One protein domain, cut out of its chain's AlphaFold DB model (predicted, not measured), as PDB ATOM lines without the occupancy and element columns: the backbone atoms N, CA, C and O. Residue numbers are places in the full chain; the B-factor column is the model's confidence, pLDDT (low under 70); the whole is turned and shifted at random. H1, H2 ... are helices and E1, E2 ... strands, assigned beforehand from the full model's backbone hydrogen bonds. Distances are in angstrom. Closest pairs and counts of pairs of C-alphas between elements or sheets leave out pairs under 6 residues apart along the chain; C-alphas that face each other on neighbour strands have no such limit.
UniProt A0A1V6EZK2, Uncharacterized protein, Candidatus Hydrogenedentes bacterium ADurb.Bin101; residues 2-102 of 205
ATOM      1  N   ILE A   2      23.684  26.601 -45.738       85.44
ATOM      2  CA  ILE A   2      22.828  27.548 -45.002       85.44
ATOM      3  C   ILE A   2      21.705  28.132 -45.875       85.44
ATOM      4  O   ILE A   2      20.555  28.091 -45.459       85.44
ATOM      5  N   ASP A   3      21.985  28.560 -47.112       90.69
ATOM      6  CA  ASP A   3      20.950  29.157 -47.983       90.69
ATOM      7  C   ASP A   3      19.824  28.181 -48.348       90.69
ATOM      8  O   ASP A   3      18.657  28.560 -48.450       90.69
ATOM      9  N   LYS A   4      20.160  26.892 -48.498       92.00
ATOM     10  CA  LYS A   4      19.169  25.834 -48.723       92.00
ATOM     11  C   LYS A   4      18.307  25.641 -47.477       92.00
ATOM     12  O   LYS A   4      17.090  25.608 -47.603       92.00
ATOM     13  N   ALA A   5      18.921  25.564 -46.294       91.19
ATOM     14  CA  ALA A   5      18.185  25.474 -45.035       91.19
ATOM     15  C   ALA A   5      17.255  26.684 -44.848       91.19
ATOM     16  O   ALA A   5      16.074  26.507 -44.571       91.19
ATOM     17  N   ALA A   6      17.745  27.900 -45.102       89.88
ATOM     18  CA  ALA A   6      16.952  29.124 -45.033       89.88
ATOM     19  C   ALA A   6      15.762  29.110 -46.007       89.88
ATOM     20  O   ALA A   6      14.642  29.425 -45.612       89.88
ATOM     21  N   THR A   7      15.981  28.694 -47.260       93.19
ATOM     22  CA  THR A   7      14.923  28.598 -48.281       93.19
ATOM     23  C   THR A   7      13.854  27.582 -47.886       93.19
ATOM     24  O   THR A   7      12.661  27.868 -47.927       93.19
ATOM     25  N   GLU A   8      14.271  26.389 -47.472       93.56
ATOM     26  CA  GLU A   8      13.369  25.298 -47.104       93.56
ATOM     27  C   GLU A   8      12.582  25.592 -45.812       93.56
ATOM     28  O   GLU A   8      11.401  25.244 -45.714       93.56
ATOM     29  N   LEU A   9      13.203  26.295 -44.855       89.38
ATOM     30  CA  LEU A   9      12.539  26.854 -43.674       89.38
ATOM     31  C   LEU A   9      11.509  27.919 -44.071       89.38
ATOM     32  O   LEU A   9      10.361  27.840 -43.640       89.38
ATOM     33  N   ALA A  10      11.875  28.879 -44.928       87.69
ATOM     34  CA  ALA A  10      10.985  29.955 -45.379       87.69
ATOM     35  C   ALA A  10       9.760  29.430 -46.145       87.69
ATOM     36  O   ALA A  10       8.649  29.923 -45.953       87.69
ATOM     37  N   LEU A  11       9.943  28.381 -46.954       91.12
ATOM     38  CA  LEU A  11       8.862  27.676 -47.652       91.12
ATOM     39  C   LEU A  11       8.025  26.773 -46.728       91.12
ATOM     40  O   LEU A  11       7.091  26.127 -47.201       91.12
ATOM     41  N   ARG A  12       8.350  26.705 -45.429       83.00
ATOM     42  CA  ARG A  12       7.691  25.873 -44.407       83.00
ATOM     43  C   ARG A  12       7.624  24.382 -44.757       83.00
ATOM     44  O   ARG A  12       6.752  23.669 -44.266       83.00
ATOM     45  N   ARG A  13       8.559  23.890 -45.577       87.75
ATOM     46  CA  ARG A  13       8.675  22.459 -45.911       87.75
ATOM     47  C   ARG A  13       9.226  21.649 -44.743       87.75
ATOM     48  O   ARG A  13       8.868  20.489 -44.571       87.75
ATOM     49  N   TYR A  14      10.039  22.293 -43.910       85.00
ATOM     50  CA  TYR A  14      10.542  21.750 -42.655       85.00
ATOM     51  C   TYR A  14      10.361  22.777 -41.541       85.00
ATOM     52  O   TYR A  14      10.418  23.982 -41.777       85.00
ATOM     53  N   LYS A  15      10.156  22.296 -40.312       80.12
ATOM     54  CA  LYS A  15      10.073  23.160 -39.123       80.12
ATOM     55  C   LYS A  15      11.454  23.571 -38.608       80.12
ATOM     56  O   LYS A  15      11.599  24.647 -38.041       80.12
ATOM     57  N   ARG A  16      12.439  22.683 -38.768       87.50
ATOM     58  CA  ARG A  16      13.786  22.789 -38.205       87.50
ATOM     59  C   ARG A  16      14.802  22.117 -39.124       87.50
ATOM     60  O   ARG A  16      14.454  21.159 -39.815       87.50
ATOM     61  N   PHE A  17      16.039  22.596 -39.096       92.31
ATOM     62  CA  PHE A  17      17.211  21.975 -39.708       92.31
ATOM     63  C   PHE A  17      18.262  21.732 -38.632       92.31
ATOM     64  O   PHE A  17      18.586  22.644 -37.881       92.31
ATOM     65  N   LEU A  18      18.813  20.522 -38.587       90.19
ATOM     66  CA  LEU A  18      19.935  20.191 -37.715       90.19
ATOM     67  C   LEU A  18      21.212  20.149 -38.549       90.19
ATOM     68  O   LEU A  18      21.265  19.474 -39.578       90.19
ATOM     69  N   ILE A  19      22.229  20.878 -38.106       86.88
ATOM     70  CA  ILE A  19      23.592  20.780 -38.619       86.88
ATOM     71  C   ILE A  19      24.398  20.056 -37.552       86.88
ATOM     72  O   ILE A  19      24.500  20.529 -36.420       86.88
ATOM     73  N   VAL A  20      24.944  18.907 -37.927       83.94
ATOM     74  CA  VAL A  20      25.782  18.066 -37.073       83.94
ATOM     75  C   VAL A  20      27.156  17.928 -37.711       83.94
ATOM     76  O   VAL A  20      27.269  17.941 -38.938       83.94
ATOM     77  N   SER A  21      28.195  17.833 -36.888       75.19
ATOM     78  CA  SER A  21      29.562  17.578 -37.343       75.19
ATOM     79  C   SER A  21      30.164  16.459 -36.513       75.19
ATOM     80  O   SER A  21      30.108  16.509 -35.293       75.19
ATOM     81  N   ASP A  22      30.780  15.497 -37.176       67.69
ATOM     82  CA  ASP A  22      31.428  14.320 -36.592       67.69
ATOM     83  C   ASP A  22      32.964  14.361 -36.700       67.69
ATOM     84  O   ASP A  22      33.629  13.618 -35.997       67.69
ATOM     85  N   HIS A  23      33.540  15.259 -37.519       66.12
ATOM     86  CA  HIS A  23      34.998  15.339 -37.761       66.12
ATOM     87  C   HIS A  23      35.551  16.780 -37.792       66.12
ATOM     88  O   HIS A  23      36.403  17.152 -38.594       66.12
ATOM     89  N   GLY A  24      34.997  17.673 -36.971       69.50
ATOM     90  CA  GLY A  24      35.361  19.094 -37.021       69.50
ATOM     91  C   GLY A  24      36.667  19.447 -36.297       69.50
ATOM     92  O   GLY A  24      37.354  20.392 -36.693       69.50
ATOM     93  N   ALA A  25      37.013  18.745 -35.215       74.50
ATOM     94  CA  ALA A  25      38.034  19.197 -34.271       74.50
ATOM     95  C   ALA A  25      39.452  18.733 -34.653       74.50
ATOM     96  O   ALA A  25      40.385  19.541 -34.612       74.50
ATOM     97  N   SER A  26      39.620  17.496 -35.112       74.88
ATOM     98  CA  SER A  26      40.870  16.936 -35.626       74.88
ATOM     99  C   SER A  26      41.319  17.695 -36.866       74.88
ATOM    100  O   SER A  26      42.478  18.117 -36.952       74.88
ATOM    101  N   ARG A  27      40.394  18.024 -37.781       77.94
ATOM    102  CA  ARG A  27      40.692  18.907 -38.914       77.94
ATOM    103  C   ARG A  27      41.219  20.271 -38.476       77.94
ATOM    104  O   ARG A  27      42.170  20.780 -39.075       77.94
ATOM    105  N   LEU A  28      40.631  20.874 -37.442       78.44
ATOM    106  CA  LEU A  28      41.101  22.151 -36.900       78.44
ATOM    107  C   LEU A  28      42.492  22.029 -36.271       78.44
ATOM    108  O   LEU A  28      43.311  22.929 -36.465       78.44
ATOM    109  N   ALA A  29      42.796  20.930 -35.583       77.94
ATOM    110  CA  ALA A  29      44.119  20.679 -35.017       77.94
ATOM    111  C   ALA A  29      45.204  20.567 -36.109       77.94
ATOM    112  O   ALA A  29      46.254  21.211 -35.998       77.94
ATOM    113  N   VAL A  30      44.910  19.875 -37.223       79.00
ATOM    114  CA  VAL A  30      45.772  19.835 -38.426       79.00
ATOM    115  C   VAL A  30      46.011  21.241 -38.977       79.00
ATOM    116  O   VAL A  30      47.156  21.652 -39.179       79.00
ATOM    117  N   LEU A  31      44.935  21.995 -39.232       82.56
ATOM    118  CA  LEU A  31      45.011  23.329 -39.840       82.56
ATOM    119  C   LEU A  31      45.757  24.320 -38.943       82.56
ATOM    120  O   LEU A  31      46.545  25.131 -39.431       82.56
ATOM    121  N   ARG A  32      45.537  24.238 -37.628       84.81
ATOM    122  CA  ARG A  32      46.200  25.079 -36.628       84.81
ATOM    123  C   ARG A  32      47.643  24.650 -36.366       84.81
ATOM    124  O   ARG A  32      48.388  25.437 -35.785       84.81
ATOM    125  N   ARG A  33      48.038  23.444 -36.792       81.38
ATOM    126  CA  ARG A  33      49.345  22.823 -36.515       81.38
ATOM    127  C   ARG A  33      49.671  22.830 -35.019       81.38
ATOM    128  O   ARG A  33      50.799  23.123 -34.624       81.38
ATOM    129  N   LYS A  34      48.656  22.565 -34.192       79.44
ATOM    130  CA  LYS A  34      48.776  22.509 -32.735       79.44
ATOM    131  C   LYS A  34      48.493  21.082 -32.284       79.44
ATOM    132  O   LYS A  34      47.373  20.608 -32.419       79.44
ATOM    133  N   GLU A  35      49.526  20.435 -31.771       79.19
ATOM    134  CA  GLU A  35      49.527  19.049 -31.308       79.19
ATOM    135  C   GLU A  35      50.331  18.982 -30.006       79.19
ATOM    136  O   GLU A  35      51.384  19.624 -29.898       79.19
ATOM    137  N   GLU A  36      49.842  18.223 -29.027       86.38
ATOM    138  CA  GLU A  36      50.620  17.892 -27.834       86.38
ATOM    139  C   GLU A  36      51.658  16.822 -28.179       86.38
ATOM    140  O   GLU A  36      51.408  15.930 -28.997       86.38
ATOM    141  N   LYS A  37      52.855  16.934 -27.598       89.00
ATOM    142  CA  LYS A  37      53.970  16.024 -27.885       89.00
ATOM    143  C   LYS A  37      54.368  15.248 -26.644       89.00
ATOM    144  O   LYS A  37      54.978  15.809 -25.739       89.00
ATOM    145  N   TYR A  38      54.109  13.953 -26.673       90.75
ATOM    146  CA  TYR A  38      54.386  13.032 -25.580       90.75
ATOM    147  C   TYR A  38      55.776  12.409 -25.702       90.75
ATOM    148  O   TYR A  38      56.227  12.070 -26.799       90.75
ATOM    149  N   ASP A  39      56.472  12.272 -24.577       90.19
ATOM    150  CA  ASP A  39      57.716  11.506 -24.506       90.19
ATOM    151  C   ASP A  39      57.443  10.000 -24.654       90.19
ATOM    152  O   ASP A  39      56.342   9.519 -24.392       90.19
ATOM    153  N   THR A  40      58.437   9.262 -25.146       88.00
ATOM    154  CA  THR A  40      58.364   7.809 -25.339       88.00
ATOM    155  C   THR A  40      59.758   7.198 -25.292       88.00
ATOM    156  O   THR A  40      60.708   7.786 -25.817       88.00
ATOM    157  N   ASP A  41      59.854   5.989 -24.742       88.94
ATOM    158  CA  ASP A  41      61.081   5.183 -24.734       88.94
ATOM    159  C   ASP A  41      61.193   4.258 -25.959       88.94
ATOM    160  O   ASP A  41      62.232   3.641 -26.199       88.94
ATOM    161  N   THR A  42      60.123   4.138 -26.751       83.19
ATOM    162  CA  THR A  42      59.971   3.089 -27.774       83.19
ATOM    163  C   THR A  42      59.764   3.618 -29.193       83.19
ATOM    164  O   THR A  42      59.580   2.823 -30.111       83.19
ATOM    165  N   THR A  43      59.928   4.932 -29.393       88.81
ATOM    166  CA  THR A  43      59.746   5.671 -30.661       88.81
ATOM    167  C   THR A  43      58.297   5.699 -31.158       88.81
ATOM    168  O   THR A  43      57.593   4.695 -31.170       88.81
ATOM    169  N   GLY A  44      57.842   6.873 -31.604       89.62
ATOM    170  CA  GLY A  44      56.502   7.028 -32.166       89.62
ATOM    171  C   GLY A  44      56.350   6.418 -33.565       89.62
ATOM    172  O   GLY A  44      57.099   6.749 -34.486       89.62
ATOM    173  N   GLU A  45      55.308   5.614 -33.746       89.19
ATOM    174  CA  GLU A  45      54.898   4.966 -34.993       89.19
ATOM    175  C   GLU A  45      53.591   5.577 -35.533       89.19
ATOM    176  O   GLU A  45      52.913   6.344 -34.851       89.19
ATOM    177  N   HIS A  46      53.246   5.294 -36.795       87.44
ATOM    178  CA  HIS A  46      51.991   5.750 -37.424       87.44
ATOM    179  C   HIS A  46      51.709   7.259 -37.271       87.44
ATOM    180  O   HIS A  46      50.631   7.675 -36.862       87.44
ATOM    181  N   SER A  47      52.700   8.096 -37.600       87.12
ATOM    182  CA  SER A  47      52.663   9.558 -37.376       87.12
ATOM    183  C   SER A  47      52.599   9.962 -35.891       87.12
ATOM    184  O   SER A  47      52.103  11.028 -35.541       87.12
ATOM    185  N   GLY A  48      53.120   9.092 -35.023       89.38
ATOM    186  CA  GLY A  48      53.213   9.278 -33.579       89.38
ATOM    187  C   GLY A  48      51.938   8.956 -32.817       89.38
ATOM    188  O   GLY A  48      51.840   9.338 -31.657       89.38
ATOM    189  N   ARG A  49      50.973   8.274 -33.439       88.94
ATOM    190  CA  ARG A  49      49.700   7.890 -32.809       88.94
ATOM    191  C   ARG A  49      49.841   6.728 -31.836       88.94
ATOM    192  O   ARG A  49      49.012   6.582 -30.945       88.94
ATOM    193  N   CYS A  50      50.884   5.923 -31.991       91.88
ATOM    194  CA  CYS A  50      51.207   4.879 -31.038       91.88
ATOM    195  C   CYS A  50      52.717   4.700 -30.875       91.88
ATOM    196  O   CYS A  50      53.510   5.220 -31.663       91.88
ATOM    197  N   CYS A  51      53.109   3.972 -29.842       94.19
ATOM    198  CA  CYS A  51      54.457   3.450 -29.641       94.19
ATOM    199  C   CYS A  51      54.357   2.111 -28.904       94.19
ATOM    200  O   CYS A  51      53.302   1.790 -28.351       94.19
ATOM    201  N   LYS A  52      55.429   1.315 -28.861       95.81
ATOM    202  CA  LYS A  52      55.399   0.077 -28.061       95.81
ATOM    203  C   LYS A  52      55.190   0.408 -26.589       95.81
ATOM    204  O   LYS A  52      55.660   1.442 -26.116       95.81
ATOM    205  N   LEU A  53      54.510  -0.475 -25.875       95.38
ATOM    206  CA  LEU A  53      54.267  -0.334 -24.448       95.38
ATOM    207  C   LEU A  53      55.594  -0.191 -23.693       95.38
ATOM    208  O   LEU A  53      56.518  -0.983 -23.879       95.38
ATOM    209  N   PHE A  54      55.677   0.829 -22.851       94.12
ATOM    210  CA  PHE A  54      56.802   1.083 -21.958       94.12
ATOM    211  C   PHE A  54      56.259   1.441 -20.580       94.12
ATOM    212  O   PHE A  54      55.104   1.827 -20.470       94.12
ATOM    213  N   HIS A  55      57.069   1.286 -19.536       91.56
ATOM    214  CA  HIS A  55      56.691   1.642 -18.171       91.56
ATOM    215  C   HIS A  55      57.888   2.259 -17.435       91.56
ATOM    216  O   HIS A  55      59.010   1.786 -17.627       91.56
ATOM    217  N   PRO A  56      57.660   3.223 -16.528       92.25
ATOM    218  CA  PRO A  56      56.381   3.891 -16.268       92.25
ATOM    219  C   PRO A  56      56.034   4.910 -17.369       92.25
ATOM    220  O   PRO A  56      56.922   5.410 -18.054       92.25
ATOM    221  N   TYR A  57      54.752   5.247 -17.517       91.00
ATOM    222  CA  TYR A  57      54.300   6.342 -18.379       91.00
ATOM    223  C   TYR A  57      53.251   7.202 -17.665       91.00
ATOM    224  O   TYR A  57      52.522   6.709 -16.807       91.00
ATOM    225  N   ASP A  58      53.182   8.486 -18.027       90.56
ATOM    226  CA  ASP A  58      52.150   9.430 -17.578       90.56
ATOM    227  C   ASP A  58      51.435   9.999 -18.809       90.56
ATOM    228  O   ASP A  58      51.852  10.996 -19.403       90.56
ATOM    229  N   LEU A  59      50.414   9.271 -19.267       89.94
ATOM    230  CA  LEU A  59      49.654   9.573 -20.480       89.94
ATOM    231  C   LEU A  59      48.157   9.470 -20.156       89.94
ATOM    232  O   LEU A  59      47.600   8.373 -20.199       89.94
ATOM    233  N   PRO A  60      47.483  10.587 -19.832       85.19
ATOM    234  CA  PRO A  60      46.085  10.563 -19.396       85.19
ATOM    235  C   PRO A  60      45.102  10.160 -20.506       85.19
ATOM    236  O   PRO A  60      43.975   9.766 -20.213       85.19
ATOM    237  N   PHE A  61      45.519  10.256 -21.771       86.38
ATOM    238  CA  PHE A  61      44.701   9.983 -22.954       86.38
ATOM    239  C   PHE A  61      45.360   8.913 -23.834       86.38
ATOM    240  O   PHE A  61      45.587   9.129 -25.024       86.38
ATOM    241  N   ALA A  62      45.709   7.767 -23.248       89.62
ATOM    242  CA  ALA A  62      46.246   6.618 -23.972       89.62
ATOM    243  C   ALA A  62      45.568   5.309 -23.544       89.62
ATOM    244  O   ALA A  62      45.152   5.160 -22.397       89.62
ATOM    245  N   ALA A  63      45.480   4.359 -24.473       90.81
ATOM    246  CA  ALA A  63      45.020   2.999 -24.224       90.81
ATOM    247  C   ALA A  63      46.139   1.993 -24.525       90.81
ATOM    248  O   ALA A  63      46.890   2.160 -25.490       90.81
ATOM    249  N   GLU A  64      46.235   0.944 -23.711       93.94
ATOM    250  CA  GLU A  64      47.097  -0.204 -23.981       93.94
ATOM    251  C   GLU A  64      46.364  -1.201 -24.877       93.94
ATOM    252  O   GLU A  64      45.317  -1.719 -24.500       93.94
ATOM    253  N   GLU A  65      46.918  -1.495 -26.050       91.69
ATOM    254  CA  GLU A  65      46.321  -2.423 -27.011       91.69
ATOM    255  C   GLU A  65      47.429  -3.229 -27.698       91.69
ATOM    256  O   GLU A  65      48.355  -2.667 -28.281       91.69
ATOM    257  N   ASN A  66      47.359  -4.562 -27.626       93.69
ATOM    258  CA  ASN A  66      48.301  -5.487 -28.282       93.69
ATOM    259  C   ASN A  66      49.797  -5.181 -28.045       93.69
ATOM    260  O   ASN A  66      50.631  -5.375 -28.931       93.69
ATOM    261  N   GLY A  67      50.151  -4.704 -26.846       95.12
ATOM    262  CA  GLY A  67      51.531  -4.347 -26.497       95.12
ATOM    263  C   GLY A  67      51.986  -2.978 -27.015       95.12
ATOM    264  O   GLY A  67      53.188  -2.712 -27.055       95.12
ATOM    265  N   TYR A  68      51.049  -2.108 -27.392       94.50
ATOM    266  CA  TYR A  68      51.285  -0.716 -27.768       94.50
ATOM    267  C   TYR A  68      50.512   0.233 -26.855       94.50
ATOM    268  O   TYR A  68      49.446  -0.109 -26.351       94.50
ATOM    269  N   LEU A  69      51.040   1.444 -26.696       93.81
ATOM    270  CA  LEU A  69      50.311   2.599 -26.187       93.81
ATOM    271  C   LEU A  69      49.760   3.373 -27.380       93.81
ATOM    272  O   LEU A  69      50.527   3.773 -28.259       93.81
ATOM    273  N   VAL A  70      48.447   3.576 -27.420       91.62
ATOM    274  CA  VAL A  70      47.728   4.258 -28.504       91.62
ATOM    275  C   VAL A  70      47.076   5.522 -27.956       91.62
ATOM    276  O   VAL A  70      46.356   5.455 -26.964       91.62
ATOM    277  N   LEU A  71      47.321   6.670 -28.587       88.44
ATOM    278  CA  LEU A  71      46.785   7.960 -28.142       88.44
ATOM    279  C   LEU A  71      45.311   8.131 -28.532       88.44
ATOM    280  O   LEU A  71      44.922   7.866 -29.671       88.44
ATOM    281  N   ALA A  72      44.526   8.618 -27.575       84.12
ATOM    282  CA  ALA A  72      43.096   8.893 -27.672       84.12
ATOM    283  C   ALA A  72      42.785  10.338 -28.109       84.12
ATOM    284  O   ALA A  72      41.789  10.615 -28.775       84.12
ATOM    285  N   ASP A  73      43.661  11.276 -27.753       82.50
ATOM    286  CA  ASP A  73      43.572  12.687 -28.139       82.50
ATOM    287  C   ASP A  73      44.190  12.946 -29.523       82.50
ATOM    288  O   ASP A  73      44.510  12.003 -30.231       82.50
ATOM    289  N   TYR A  74      44.386  14.205 -29.941       81.31
ATOM    290  CA  TYR A  74      45.095  14.552 -31.192       81.31
ATOM    291  C   TYR A  74      46.625  14.719 -31.004       81.31
ATOM    292  O   TYR A  74      47.317  15.295 -31.843       81.31
ATOM    293  N   GLY A  75      47.187  14.267 -29.884       85.81
ATOM    294  CA  GLY A  75      48.617  14.355 -29.615       85.81
ATOM    295  C   GLY A  75      49.444  13.355 -30.421       85.81
ATOM    296  O   GLY A  75      48.934  12.528 -31.189       85.81
ATOM    297  N   ARG A  76      50.765  13.430 -30.239       89.44
ATOM    298  CA  ARG A  76      51.700  12.466 -30.822       89.44
ATOM    299  C   ARG A  76      52.929  12.208 -29.965       89.44
ATOM    300  O   ARG A  76      53.442  13.105 -29.303       89.44
ATOM    301  N   PHE A  77      53.492  11.016 -30.080       92.44
ATOM    302  CA  PHE A  77      54.790  10.688 -29.502       92.44
ATOM    303  C   PHE A  77      55.945  11.392 -30.232       92.44
ATOM    304  O   PHE A  77      55.949  11.513 -31.463       92.44
ATOM    305  N   LYS A  78      56.956  11.852 -29.486       89.62
ATOM    306  CA  LYS A  78      58.189  12.444 -30.032       89.62
ATOM    307  C   LYS A  78      58.956  11.432 -30.900       89.62
ATOM    308  O   LYS A  78      58.753  10.224 -30.829       89.62
ATOM    309  N   GLY A  79      59.805  11.947 -31.791       83.38
ATOM    310  CA  GLY A  79      60.550  11.131 -32.766       83.38
ATOM    311  C   GLY A  79      59.751  10.712 -34.008       83.38
ATOM    312  O   GLY A  79      60.325  10.182 -34.953       83.38
ATOM    313  N   SER A  80      58.450  11.010 -34.054       84.44
ATOM    314  CA  SER A  80      57.581  10.745 -35.204       84.44
ATOM    315  C   SER A  80      57.415  11.961 -36.132       84.44
ATOM    316  O   SER A  80      57.688  13.109 -35.757       84.44
ATOM    317  N   ARG A  81      56.915  11.723 -37.350       84.38
ATOM    318  CA  ARG A  81      56.427  12.787 -38.245       84.38
ATOM    319  C   ARG A  81      55.013  13.217 -37.848       84.38
ATOM    320  O   ARG A  81      54.220  12.370 -37.457       84.38
ATOM    321  N   ALA A  82      54.691  14.498 -38.016       83.12
ATOM    322  CA  ALA A  82      53.309  14.963 -37.897       83.12
ATOM    323  C   ALA A  82      52.433  14.344 -39.001       83.12
ATOM    324  O   ALA A  82      52.918  14.043 -40.098       83.12
ATOM    325  N   ALA A  83      51.143  14.158 -38.717       76.25
ATOM    326  CA  ALA A  83      50.190  13.688 -39.713       76.25
ATOM    327  C   ALA A  83      49.936  14.776 -40.775       76.25
ATOM    328  O   ALA A  83      49.681  15.934 -40.453       76.25
ATOM    329  N   ASN A  84      50.004  14.399 -42.056       73.62
ATOM    330  CA  ASN A  84      49.721  15.303 -43.185       73.62
ATOM    331  C   ASN A  84      48.230  15.349 -43.553       73.62
ATOM    332  O   ASN A  84      47.800  16.193 -44.339       73.62
ATOM    333  N   VAL A  85      47.464  14.407 -43.018       75.00
ATOM    334  CA  VAL A  85      46.026  14.260 -43.206       75.00
ATOM    335  C   VAL A  85      45.383  14.161 -41.835       75.00
ATOM    336  O   VAL A  85      46.047  13.816 -40.858       75.00
ATOM    337  N   GLU A  86      44.101  14.486 -41.777       73.69
ATOM    338  CA  GLU A  86      43.299  14.221 -40.594       73.69
ATOM    339  C   GLU A  86      43.285  12.718 -40.314       73.69
ATOM    340  O   GLU A  86      43.043  11.912 -41.214       73.69
ATOM    341  N   VAL A  87      43.607  12.358 -39.077       69.69
ATOM    342  CA  VAL A  87      43.527  10.992 -38.571       69.69
ATOM    343  C   VAL A  87      42.521  10.999 -37.432       69.69
ATOM    344  O   VAL A  87      42.719  11.694 -36.441       69.69
ATOM    345  N   HIS A  88      41.425  10.273 -37.626       64.25
ATOM    346  CA  HIS A  88      40.387  10.062 -36.624       64.25
ATOM    347  C   HIS A  88      40.644   8.731 -35.902       64.25
ATOM    348  O   HIS A  88      41.341   7.851 -36.421       64.25
ATOM    349  N   GLY A  89      40.085   8.578 -34.711       62.34
ATOM    350  CA  GLY A  89      40.204   7.387 -33.883       62.34
ATOM    351  C   GLY A  89      40.752   7.695 -32.496       62.34
ATOM    352  O   GLY A  89      41.723   8.440 -32.343       62.34
ATOM    353  N   GLY A  90      40.165   7.035 -31.501       63.88
ATOM    354  CA  GLY A  90      40.663   7.035 -30.130       63.88
ATOM    355  C   GLY A  90      39.766   7.726 -29.108       63.88
ATOM    356  O   GLY A  90      40.229   7.925 -28.000       63.88
ATOM    357  N   ALA A  91      38.502   8.037 -29.414       64.62
ATOM    358  CA  ALA A  91      37.625   8.830 -28.539       64.62
ATOM    359  C   ALA A  91      38.050  10.306 -28.468       64.62
ATOM    360  O   ALA A  91      38.013  10.954 -27.419       64.62
ATOM    361  N   SER A  92      38.429  10.850 -29.623       69.38
ATOM    362  CA  SER A  92      38.651  12.285 -29.791       69.38
ATOM    363  C   SER A  92      37.369  13.085 -29.506       69.38
ATOM    364  O   SER A  92      36.263  12.543 -29.506       69.38
ATOM    365  N   LEU A  93      37.494  14.397 -29.261       69.12
ATOM    366  CA  LEU A  93      36.351  15.243 -28.883       69.12
ATOM    367  C   LEU A  93      35.170  15.119 -29.858       69.12
ATOM    368  O   LEU A  93      34.032  15.143 -29.422       69.12
ATOM    369  N   GLU A  94      35.429  14.960 -31.150       69.06
ATOM    370  CA  GLU A  94      34.400  14.795 -32.186       69.06
ATOM    371  C   GLU A  94      33.752  13.400 -32.238       69.06
ATOM    372  O   GLU A  94      32.641  13.261 -32.738       69.06
ATOM    373  N   GLU A  95      34.404  12.381 -31.672       72.00
ATOM    374  CA  GLU A  95      33.876  11.016 -31.540       72.00
ATOM    375  C   GLU A  95      33.090  10.830 -30.232       72.00
ATOM    376  O   GLU A  95      32.294   9.899 -30.109       72.00
ATOM    377  N   VAL A  96      33.300  11.723 -29.257       72.25
ATOM    378  CA  VAL A  96      32.621  11.723 -27.948       72.25
ATOM    379  C   VAL A  96      31.538  12.804 -27.866       72.25
ATOM    380  O   VAL A  96      30.537  12.631 -27.171       72.25
ATOM    381  N   VAL A  97      31.713  13.921 -28.574       73.62
ATOM    382  CA  VAL A  97      30.825  15.087 -28.546       73.62
ATOM    383  C   VAL A  97      30.500  15.525 -29.971       73.62
ATOM    384  O   VAL A  97      31.363  15.982 -30.718       73.62
ATOM    385  N   VAL A  98      29.214  15.469 -30.319       73.94
ATOM    386  CA  VAL A  98      28.705  15.961 -31.603       73.94
ATOM    387  C   VAL A  98      28.133  17.367 -31.398       73.94
ATOM    388  O   VAL A  98      27.102  17.502 -30.734       73.94
ATOM    389  N   PRO A  99      28.747  18.437 -31.939       72.44
ATOM    390  CA  PRO A  99      28.112  19.748 -31.954       72.44
ATOM    391  C   PRO A  99      26.840  19.700 -32.808       72.44
ATOM    392  O   PRO A  99      26.869  19.287 -33.969       72.44
ATOM    393  N   ILE A 100      25.728  20.157 -32.229       84.56
ATOM    394  CA  ILE A 100      24.428  20.266 -32.895       84.56
ATOM    395  C   ILE A 100      24.067  21.748 -32.985       84.56
ATOM    396  O   ILE A 100      23.997  22.438 -31.969       84.56
ATOM    397  N   ILE A 101      23.816  22.235 -34.197       87.00
ATOM    398  CA  ILE A 101      23.228  23.556 -34.434       87.00
ATOM    399  C   ILE A 101      21.821  23.346 -34.987       87.00
ATOM    400  O   ILE A 101      21.653  22.751 -36.053       87.00
ATOM    401  N   GLU A 102      20.815  23.855 -34.281       89.12
ATOM    402  CA  GLU A 102      19.435  23.888 -34.762       89.12
ATOM    403  C   GLU A 102      19.147  25.233 -35.442       89.12
ATOM    404  O   GLU A 102      19.342  26.302 -34.865       89.12
TER     405      GLU A 102
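This is residues 2 to 102 of the 205 residues of an uncharacterized protein of Candidatus Hydrogenedentes bacterium ADurb.Bin101 (UniProt A0A1V6EZK2). Picture a long, thin model with a thin arm at one end and a loop-rich head at the other. The arm is an antiparallel ladder of two strands, E1 and E5, with H1 folding back near E1; the head is a small sheet of E2, E4 and E3 among long loops, and H2 and H3 lie between arm and head. The printed part has 101 residues, with three named helices and five named strands in the order H1 E1 H2 E2 E3 E4 H3 E5, and under half of the residues are in these elements. The class is mixed, helices and strands; the larger sheet has the order E2, E4, E3, all antiparallel. The whole is a rod spanning 61 by 22 by 18 A, only just loose and close to extended, with a radius of gyration of the C-alphas of 18.7 A.

Start at H1, residues 2 to 10, and look across to E1, residues 16 to 20: their closest C-alphas, of Ala 5 and Phe 17, are 6.4 A apart. E1 is the antiparallel neighbour of E5, residues 100 to 102, where N 19 and O 101 are 2.8 A apart, within hydrogen-bond range. Next comes H2, residues 24 to 32, which touches H3, residues 93 to 96; their closest C-alphas, of Ala 25 and Glu 94, are 6.1 A apart. In the larger sheet, find E4, residues 68 to 71, as the inner strand. E2, residues 50 to 52, is its antiparallel neighbour, with N 69 and O 51 at 2.8 A. E3, residues 62 to 65, forms a hairpin with E4, with N 63 and O 70 at 2.9 A. H1, H2 and H3 are not on this sheet. Every O i to N i+4 pair is within hydrogen-bond range in H1 and H2; H3 is too short for such a pair.

Find C-alpha 2 at (22.828, 27.548, -45.002); from there H1 runs 12.1 A to C-alpha 10. E1 covers 12.9 A, and H2 runs 12.4 A from C-alpha 24 at (35.361, 19.094, -37.021). E2, E3, E4 and H3 follow, and E5 ends at C-alpha 102, at (19.435, 23.888, -34.762).

The C-alphas farthest apart, of Leu 11 and His 55, are 61.9 A apart. The printed part has no cut. The links H2 to E2 and E4 to H3 are long, with 17 and 21 residues; residues 37 to 38 pair with 76 to 77, parallel. Look for pLDDT under 70 at residues 22 to 24 and 87 to 94; the mean of the printed part is 84.0.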